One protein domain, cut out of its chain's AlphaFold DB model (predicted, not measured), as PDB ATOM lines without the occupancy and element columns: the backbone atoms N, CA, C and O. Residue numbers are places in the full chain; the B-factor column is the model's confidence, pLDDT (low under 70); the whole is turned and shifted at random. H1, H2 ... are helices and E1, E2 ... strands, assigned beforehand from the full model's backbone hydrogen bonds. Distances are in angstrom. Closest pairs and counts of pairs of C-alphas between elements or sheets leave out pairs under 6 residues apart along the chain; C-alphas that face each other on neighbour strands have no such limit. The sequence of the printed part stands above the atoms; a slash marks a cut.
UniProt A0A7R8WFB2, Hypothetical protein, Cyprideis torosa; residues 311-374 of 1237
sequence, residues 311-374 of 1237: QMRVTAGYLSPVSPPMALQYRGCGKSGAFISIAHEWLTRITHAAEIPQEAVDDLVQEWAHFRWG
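What this domain is: This is residues 311 to 374 of the 1237 residues of the protein "Hypothetical protein" of Cyprideis torosa (UniProt A0A7R8WFB2). A small sheet of three short strands has one long helix, H2, running along the strands over E3 and E2, while the short helix H1 continues the chain at the end of E3. Residues 351 to 358, the turn from H1 to H2, stick out at one end of the long axis. The printed part has 64 residues, with three named strands and two named helices in the order E1, E2, E3, H1, H2; the sheet is mixed, in the order E1, E3, E2, and the class is mixed, helices and strands. It is compact, with a radius of gyration of the C-alphas of 12.1 A, yet elongated, spanning 38 by 23 by 15 A.

How they stand to each other: In the sheet, E3, residues 339 to 343, is the inner strand between the edge strands E1, residues 312 to 315, and E2, residues 326 to 328. E1 and E3 are parallel at 33 degrees, with N 313 and O 340 within hydrogen-bond range at 2.8 A and N 342 and O 313 at 2.9 A. E2 and E3 form a hairpin, antiparallel at 146 degrees, with N 341 and O 326 at 2.8 A and N 328 and O 339 at 2.9 A. E1 and E2 are apart. H2, residues 358 to 373, is on the sheet at a height over the sheet of 9.5 A. It lies over E3 and E2, and runs along the strands, at 2 degrees to E2 on the local plane. The closest C-alphas of H2 and E2 are those of Glu 367 and Ala 327, 5.2 A apart; those of H2 and E3 are Phe 371 and Phe 339, 6.5 A apart. H1, residues 344 to 351, is on the sheet too, near E1: the closest C-alphas, of His 344 and Thr 315, are 5.6 A apart. The domain has two layers, the helices H1 and H2 making one and the sheet the other. H1 and H2 are close but not clearly touching, with the C-alphas of Ile 350 and Ala 360 7.6 A apart, and run opposite ways at a steep tilt of 53 degrees. In H1 every O i to N i+4 pair is within hydrogen-bond range, in H2 11 of 12.

Where its parts are: E1 begins at C-alpha 312 at (323.319, 301.400, 249.193) and is 9.8 A long, E2 6.5 A. E3 is 13.1 A long and ends at C-alpha 343 at (324.977, 290.957, 250.826). H1 is 10.6 A long. H2, 21.9 A long, ends at C-alpha 373 at (328.002, 310.989, 259.697).

The domain as a whole: The C-alphas farthest apart, of Gly 332 and Ala 354, are 39.1 A apart. The printed part has no cut and no long link; E3 to H1 is tight. Mean pLDDT of the printed part is 72.5, with residues 315 to 324, 343, 345, 359 and 362 under 70.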
ATOM      1  N   GLN A 311     323.965 305.050 247.169       82.12
ATOM      2  CA  GLN A 311     324.302 305.083 248.605       82.12
ATOM      3  C   GLN A 311     324.262 303.698 249.269       82.12
ATOM      4  O   GLN A 311     325.001 303.443 250.211       82.12
ATOM      5  N   MET A 312     323.406 302.800 248.775       82.94
ATOM      6  CA  MET A 312     323.319 301.400 249.193       82.94
ATOM      7  C   MET A 312     323.478 300.505 247.963       82.94
ATOM      8  O   MET A 312     322.868 300.767 246.923       82.94
ATOM      9  N   ARG A 313     324.291 299.451 248.074       77.88
ATOM     10  CA  ARG A 313     324.642 298.541 246.975       77.88
ATOM     11  C   ARG A 313     324.409 297.088 247.380       77.88
ATOM     12  O   ARG A 313     325.226 296.498 248.081       77.88
ATOM     13  N   VAL A 314     323.320 296.493 246.893       74.00
ATOM     14  CA  VAL A 314     323.088 295.045 247.022       74.00
ATOM     15  C   VAL A 314     323.984 294.300 246.030       74.00
ATOM     16  O   VAL A 314     323.981 294.614 244.837       74.00
ATOM     17  N   THR A 315     324.758 293.331 246.516       61.72
ATOM     18  CA  THR A 315     325.712 292.532 245.723       61.72
ATOM     19  C   THR A 315     325.739 291.072 246.186       61.72
ATOM     20  O   THR A 315     325.159 290.741 247.218       61.72
ATOM     21  N   ALA A 316     326.408 290.185 245.446       54.28
ATOM     22  CA  ALA A 316     326.513 288.750 245.747       54.28
ATOM     23  C   ALA A 316     327.463 288.406 246.927       54.28
ATOM     24  O   ALA A 316     328.124 287.377 246.908       54.28
ATOM     25  N   GLY A 317     327.545 289.286 247.935       44.62
ATOM     26  CA  GLY A 317     328.429 289.156 249.096       44.62
ATOM     27  C   GLY A 317     329.848 289.681 248.843       44.62
ATOM     28  O   GLY A 317     330.501 289.296 247.882       44.62
ATOM     29  N   TYR A 318     330.340 290.560 249.725       45.66
ATOM     30  CA  TYR A 318     331.728 291.061 249.677       45.66
ATOM     31  C   TYR A 318     332.718 290.170 250.443       45.66
ATOM     32  O   TYR A 318     333.914 290.258 250.191       45.66
ATOM     33  N   LEU A 319     332.247 289.348 251.393       44.88
ATOM     34  CA  LEU A 319     333.104 288.614 252.343       44.88
ATOM     35  C   LEU A 319     332.567 287.195 252.643       44.88
ATOM     36  O   LEU A 319     333.333 286.234 252.619       44.88
ATOM     37  N   SER A 320     331.254 287.050 252.872       41.00
ATOM     38  CA  SER A 320     330.511 285.776 252.966       41.00
ATOM     39  C   SER A 320     329.012 286.007 252.660       41.00
ATOM     40  O   SER A 320     328.519 287.111 252.912       41.00
ATOM     41  N   PRO A 321     328.250 284.994 252.186       41.47
ATOM     42  CA  PRO A 321     326.782 285.033 252.079       41.47
ATOM     43  C   PRO A 321     326.037 285.545 253.322       41.47
ATOM     44  O   PRO A 321     324.947 286.107 253.231       41.47
ATOM     45  N   VAL A 322     326.614 285.341 254.510       49.31
ATOM     46  CA  VAL A 322     325.961 285.616 255.802       49.31
ATOM     47  C   VAL A 322     326.372 286.979 256.393       49.31
ATOM     48  O   VAL A 322     325.875 287.363 257.456       49.31
ATOM     49  N   SER A 323     327.272 287.714 255.726       56.44
ATOM     50  CA  SER A 323     327.818 288.991 256.203       56.44
ATOM     51  C   SER A 323     326.736 290.067 256.400       56.44
ATOM     52  O   SER A 323     325.853 290.187 255.549       56.44
ATOM     53  N   PRO A 324     326.806 290.873 257.480       64.88
ATOM     54  CA  PRO A 324     325.953 292.050 257.650       64.88
ATOM     55  C   PRO A 324     326.234 293.126 256.581       64.88
ATOM     56  O   PRO A 324     327.171 292.978 255.785       64.88
ATOM     57  N   PRO A 325     325.439 294.213 256.544       75.00
ATOM     58  CA  PRO A 325     325.820 295.444 255.862       75.00
ATOM     59  C   PRO A 325     327.219 295.917 256.280       75.00
ATOM     60  O   PRO A 325     327.699 295.577 257.359       75.00
ATOM     61  N   MET A 326     327.865 296.711 255.426       74.62
ATOM     62  CA  MET A 326     329.163 297.328 255.718       74.62
ATOM     63  C   MET A 326     329.307 298.647 254.954       74.62
ATOM     64  O   MET A 326     329.196 298.662 253.724       74.62
ATOM     65  N   ALA A 327     329.547 299.755 255.648       77.31
ATOM     66  CA  ALA A 327     329.861 301.042 255.045       77.31
ATOM     67  C   ALA A 327     331.332 301.093 254.618       77.31
ATOM     68  O   ALA A 327     332.231 300.878 255.425       77.31
ATOM     69  N   LEU A 328     331.593 301.439 253.355       75.69
ATOM     70  CA  LEU A 328     332.951 301.744 252.910       75.69
ATOM     71  C   LEU A 328     333.307 303.173 253.347       75.69
ATOM     72  O   LEU A 328     332.842 304.151 252.740       75.69
ATOM     73  N   GLN A 329     334.103 303.280 254.413       74.19
ATOM     74  CA  GLN A 329     334.482 304.539 255.050       74.19
ATOM     75  C   GLN A 329     336.008 304.741 255.030       74.19
ATOM     76  O   GLN A 329     336.720 304.308 255.930       74.19
ATOM     77  N   TYR A 330     336.484 305.441 253.995       72.25
ATOM     78  CA  TYR A 330     337.889 305.838 253.785       72.25
ATOM     79  C   TYR A 330     338.159 307.329 254.084       72.25
ATOM     80  O   TYR A 330     339.249 307.852 253.810       72.25
ATOM     81  N   ARG A 331     337.143 308.061 254.563       70.81
ATOM     82  CA  ARG A 331     337.198 309.510 254.803       70.81
ATOM     83  C   ARG A 331     337.400 309.804 256.280       70.81
ATOM     84  O   ARG A 331     337.010 309.022 257.137       70.81
ATOM     85  N   GLY A 332     337.985 310.967 256.561       71.50
ATOM     86  CA  GLY A 332     338.199 311.441 257.926       71.50
ATOM     87  C   GLY A 332     336.901 311.737 258.684       71.50
ATOM     88  O   GLY A 332     335.797 311.732 258.134       71.50
ATOM     89  N   CYS A 333     337.048 312.040 259.970       77.50
ATOM     90  CA  CYS A 333     335.927 312.264 260.874       77.50
ATOM     91  C   CYS A 333     334.916 313.320 260.393       77.50
ATOM     92  O   CYS A 333     335.277 314.386 259.891       77.50
ATOM     93  N   GLY A 334     333.626 313.040 260.591       78.12
ATOM     94  CA  GLY A 334     332.524 313.924 260.210       78.12
ATOM     95  C   GLY A 334     332.168 313.896 258.719       78.12
ATOM     96  O   GLY A 334     331.294 314.652 258.293       78.12
ATOM     97  N   LYS A 335     332.837 313.066 257.904       82.88
ATOM     98  CA  LYS A 335     332.622 312.970 256.453       82.88
ATOM     99  C   LYS A 335     331.787 311.739 256.093       82.88
ATOM    100  O   LYS A 335     332.109 310.614 256.466       82.88
ATOM    101  N   SER A 336     330.731 311.941 255.307       84.69
ATOM    102  CA  SER A 336     329.907 310.840 254.799       84.69
ATOM    103  C   SER A 336     330.734 309.920 253.886       84.69
ATOM    104  O   SER A 336     331.350 310.400 252.930       84.69
ATOM    105  N   GLY A 337     330.753 308.620 254.197       79.12
ATOM    106  CA  GLY A 337     331.451 307.568 253.454       79.12
ATOM    107  C   GLY A 337     330.876 307.334 252.051       79.12
ATOM    108  O   GLY A 337     329.992 308.055 251.587       79.12
ATOM    109  N   ALA A 338     331.383 306.331 251.334       75.00
ATOM    110  CA  ALA A 338     331.091 306.195 249.905       75.00
ATOM    111  C   ALA A 338     329.758 305.505 249.598       75.00
ATOM    112  O   ALA A 338     328.976 305.994 248.781       75.00
ATOM    113  N   PHE A 339     329.521 304.348 250.216       78.44
ATOM    114  CA  PHE A 339     328.297 303.558 250.092       78.44
ATOM    115  C   PHE A 339     328.257 302.473 251.173       78.44
ATOM    116  O   PHE A 339     329.297 302.059 251.684       78.44
ATOM    117  N   ILE A 340     327.062 301.963 251.461       79.81
ATOM    118  CA  ILE A 340     326.844 300.753 252.257       79.81
ATOM    119  C   ILE A 340     326.730 299.567 251.296       79.81
ATOM    120  O   ILE A 340     325.858 299.546 250.422       79.81
ATOM    121  N   SER A 341     327.610 298.581 251.435       75.19
ATOM    122  CA  SER A 341     327.488 297.285 250.768       75.19
ATOM    123  C   SER A 341     326.531 296.390 251.553       75.19
ATOM    124  O   SER A 341     326.569 296.370 252.780       75.19
ATOM    125  N   ILE A 342     325.660 295.659 250.856       77.50
ATOM    126  CA  ILE A 342     324.700 294.724 251.459       77.50
ATOM    127  C   ILE A 342     324.783 293.395 250.700       77.50
ATOM    128  O   ILE A 342     324.621 293.361 249.476       77.50
ATOM    129  N   ALA A 343     325.018 292.293 251.415       69.69
ATOM    130  CA  ALA A 343     324.977 290.957 250.826       69.69
ATOM    131  C   ALA A 343     323.531 290.575 250.462       69.69
ATOM    132  O   ALA A 343     322.613 290.705 251.275       69.69
ATOM    133  N   HIS A 344     323.322 290.084 249.239       70.50
ATOM    134  CA  HIS A 344     322.009 289.664 248.750       70.50
ATOM    135  C   HIS A 344     321.388 288.580 249.640       70.50
ATOM    136  O   HIS A 344     320.208 288.665 249.963       70.50
ATOM    137  N   GLU A 345     322.192 287.612 250.081       63.22
ATOM    138  CA  GLU A 345     321.754 286.483 250.909       63.22
ATOM    139  C   GLU A 345     321.468 286.882 252.367       63.22
ATOM    140  O   GLU A 345     320.550 286.341 252.983       63.22
ATOM    141  N   TRP A 346     322.157 287.897 252.905       75.62
ATOM    142  CA  TRP A 346     321.765 288.519 254.176       75.62
ATOM    143  C   TRP A 346     320.394 289.189 254.056       75.62
ATOM    144  O   TRP A 346     319.537 288.989 254.919       75.62
ATOM    145  N   LEU A 347     320.169 289.930 252.963       78.50
ATOM    146  CA  LEU A 347     318.921 290.649 252.714       78.50
ATOM    147  C   LEU A 347     317.742 289.687 252.504       78.50
ATOM    148  O   LEU A 347     316.704 289.858 253.142       78.50
ATOM    149  N   THR A 348     317.894 288.647 251.676       72.94
ATOM    150  CA  THR A 348     316.826 287.654 251.467       72.94
ATOM    151  C   THR A 348     316.507 286.901 252.753       72.94
ATOM    152  O   THR A 348     315.331 286.755 253.091       72.94
ATOM    153  N   ARG A 349     317.528 286.507 253.531       72.94
ATOM    154  CA  ARG A 349     317.354 285.860 254.840       72.94
ATOM    155  C   ARG A 349     316.493 286.693 255.792       72.94
ATOM    156  O   ARG A 349     315.595 286.123 256.404       72.94
ATOM    157  N   ILE A 350     316.720 288.007 255.912       77.88
ATOM    158  CA  ILE A 350     315.884 288.839 256.797       77.88
ATOM    159  C   ILE A 350     314.472 289.059 256.237       77.88
ATOM    160  O   ILE A 350     313.526 289.091 257.016       77.88
ATOM    161  N   THR A 351     314.286 289.113 254.911       73.44
ATOM    162  CA  THR A 351     312.938 289.202 254.306       73.44
ATOM    163  C   THR A 351     312.133 287.898 254.362       73.44
ATOM    164  O   THR A 351     310.925 287.921 254.138       73.44
ATOM    165  N   HIS A 352     312.779 286.765 254.653       73.62
ATOM    166  CA  HIS A 352     312.127 285.468 254.869       73.62
ATOM    167  C   HIS A 352     311.932 285.119 256.355       73.62
ATOM    168  O   HIS A 352     311.368 284.067 256.662       73.62
ATOM    169  N   ALA A 353     312.371 285.977 257.280       70.25
ATOM    170  CA  ALA A 353     312.063 285.835 258.698       70.25
ATOM    171  C   ALA A 353     310.607 286.249 258.986       70.25
ATOM    172  O   ALA A 353     310.057 287.122 258.317       70.25
ATOM    173  N   ALA A 354     309.976 285.629 259.990       73.12
ATOM    174  CA  ALA A 354     308.606 285.971 260.393       73.12
ATOM    175  C   ALA A 354     308.506 287.371 261.032       73.12
ATOM    176  O   ALA A 354     307.492 288.047 260.893       73.12
ATOM    177  N   GLU A 355     309.580 287.800 261.696       79.31
ATOM    178  CA  GLU A 355     309.801 289.140 262.238       79.31
ATOM    179  C   GLU A 355     311.254 289.533 261.923       79.31
ATOM    180  O   GLU A 355     312.131 288.664 261.866       79.31
ATOM    181  N   ILE A 356     311.531 290.822 261.701       75.88
ATOM    182  CA  ILE A 356     312.897 291.296 261.426       75.88
ATOM    183  C   ILE A 356     313.709 291.220 262.734       75.88
ATOM    184  O   ILE A 356     313.302 291.844 263.715       75.88
ATOM    185  N   PRO A 357     314.849 290.501 262.786       76.00
ATOM    186  CA  PRO A 357     315.656 290.426 264.001       76.00
ATOM    187  C   PRO A 357     316.205 291.802 264.392       76.00
ATOM    188  O   PRO A 357     316.772 292.486 263.539       76.00
ATOM    189  N   GLN A 358     316.120 292.172 265.675       71.56
ATOM    190  CA  GLN A 358     316.650 293.452 266.174       71.56
ATOM    191  C   GLN A 358     318.133 293.636 265.810       71.56
ATOM    192  O   GLN A 358     318.502 294.684 265.299       71.56
ATOM    193  N   GLU A 359     318.940 292.572 265.920       66.94
ATOM    194  CA  GLU A 359     320.345 292.554 265.481       66.94
ATOM    195  C   GLU A 359     320.553 293.078 264.046       66.94
ATOM    196  O   GLU A 359     321.539 293.753 263.774       66.94
ATOM    197  N   ALA A 360     319.631 292.778 263.123       73.69
ATOM    198  CA  ALA A 360     319.722 293.200 261.726       73.69
ATOM    199  C   ALA A 360     319.283 294.661 261.509       73.69
ATOM    200  O   ALA A 360     319.658 295.269 260.504       73.69
ATOM    201  N   VAL A 361     318.499 295.218 262.438       75.25
ATOM    202  CA  VAL A 361     318.193 296.652 262.502       75.25
ATOM    203  C   VAL A 361     319.402 297.400 263.057       75.25
ATOM    204  O   VAL A 361     319.833 298.378 262.449       75.25
ATOM    205  N   ASP A 362     319.984 296.904 264.152       69.50
ATOM    206  CA  ASP A 362     321.161 297.480 264.807       69.50
ATOM    207  C   ASP A 362     322.355 297.544 263.836       69.50
ATOM    208  O   ASP A 362     322.903 298.625 263.617       69.50
ATOM    209  N   ASP A 363     322.672 296.428 263.158       72.50
ATOM    210  CA  ASP A 363     323.723 296.351 262.126       72.50
ATOM    211  C   ASP A 363     323.529 297.420 261.029       72.50
ATOM    212  O   ASP A 363     324.472 298.098 260.620       72.50
ATOM    213  N   LEU A 364     322.296 297.607 260.541       79.38
ATOM    214  CA  LEU A 364     322.012 298.572 259.475       79.38
ATOM    215  C   LEU A 364     322.065 300.029 259.968       79.38
ATOM    216  O   LEU A 364     322.446 300.915 259.202       79.38
ATOM    217  N   VAL A 365     321.703 300.293 261.227       80.12
ATOM    218  CA  VAL A 365     321.789 301.624 261.852       80.12
ATOM    219  C   VAL A 365     323.241 302.004 262.158       80.12
ATOM    220  O   VAL A 365     323.618 303.159 261.943       80.12
ATOM    221  N   GLN A 366     324.062 301.046 262.596       75.69
ATOM    222  CA  GLN A 366     325.501 301.213 262.818       75.69
ATOM    223  C   GLN A 366     326.201 301.622 261.514       75.69
ATOM    224  O   GLN A 366     326.787 302.704 261.433       75.69
ATOM    225  N   GLU A 367     326.002 300.856 260.439       80.81
ATOM    226  CA  GLU A 367     326.587 301.182 259.134       80.81
ATOM    227  C   GLU A 367     325.970 302.420 258.472       80.81
ATOM    228  O   GLU A 367     326.663 303.153 257.764       80.81
ATOM    229  N   TRP A 368     324.696 302.735 258.734       84.81
ATOM    230  CA  TRP A 368     324.129 304.018 258.314       84.81
ATOM    231  C   TRP A 368     324.813 305.203 259.000       84.81
ATOM    232  O   TRP A 368     325.030 306.226 258.355       84.81
ATOM    233  N   ALA A 369     325.196 305.082 260.271       83.25
ATOM    234  CA  ALA A 369     325.908 306.138 260.981       83.25
ATOM    235  C   ALA A 369     327.365 306.287 260.507       83.25
ATOM    236  O   ALA A 369     327.790 307.420 260.251       83.25
ATOM    237  N   HIS A 370     328.085 305.177 260.289       80.38
ATOM    238  CA  HIS A 370     329.392 305.173 259.613       80.38
ATOM    239  C   HIS A 370     329.313 305.894 258.256       80.38
ATOM    240  O   HIS A 370     330.068 306.835 257.988       80.38
ATOM    241  N   PHE A 371     328.340 305.511 257.420       86.69
ATOM    242  CA  PHE A 371     328.127 306.079 256.089       86.69
ATOM    243  C   PHE A 371     327.667 307.543 256.106       86.69
ATOM    244  O   PHE A 371     328.175 308.342 255.321       86.69
ATOM    245  N   ARG A 372     326.696 307.928 256.941       87.69
ATOM    246  CA  ARG A 372     326.073 309.262 256.884       87.69
ATOM    247  C   ARG A 372     326.890 310.327 257.606       87.69
ATOM    248  O   ARG A 372     326.976 311.442 257.101       87.69
ATOM    249  N   TRP A 373     327.457 309.997 258.766       86.50
ATOM    250  CA  TRP A 373     328.002 310.989 259.697       86.50
ATOM    251  C   TRP A 373     329.520 310.941 259.880       86.50
ATOM    252  O   TRP A 373     330.057 311.823 260.545       86.50
ATOM    253  N   GLY A 374     330.224 309.964 259.299       83.06
ATOM    254  CA  GLY A 374     331.683 309.883 259.416       83.06
ATOM    255  C   GLY A 374     332.153 309.667 260.850       83.06
ATOM    256  O   GLY A 374     333.075 310.337 261.315       83.06
TER     257      GLY A 374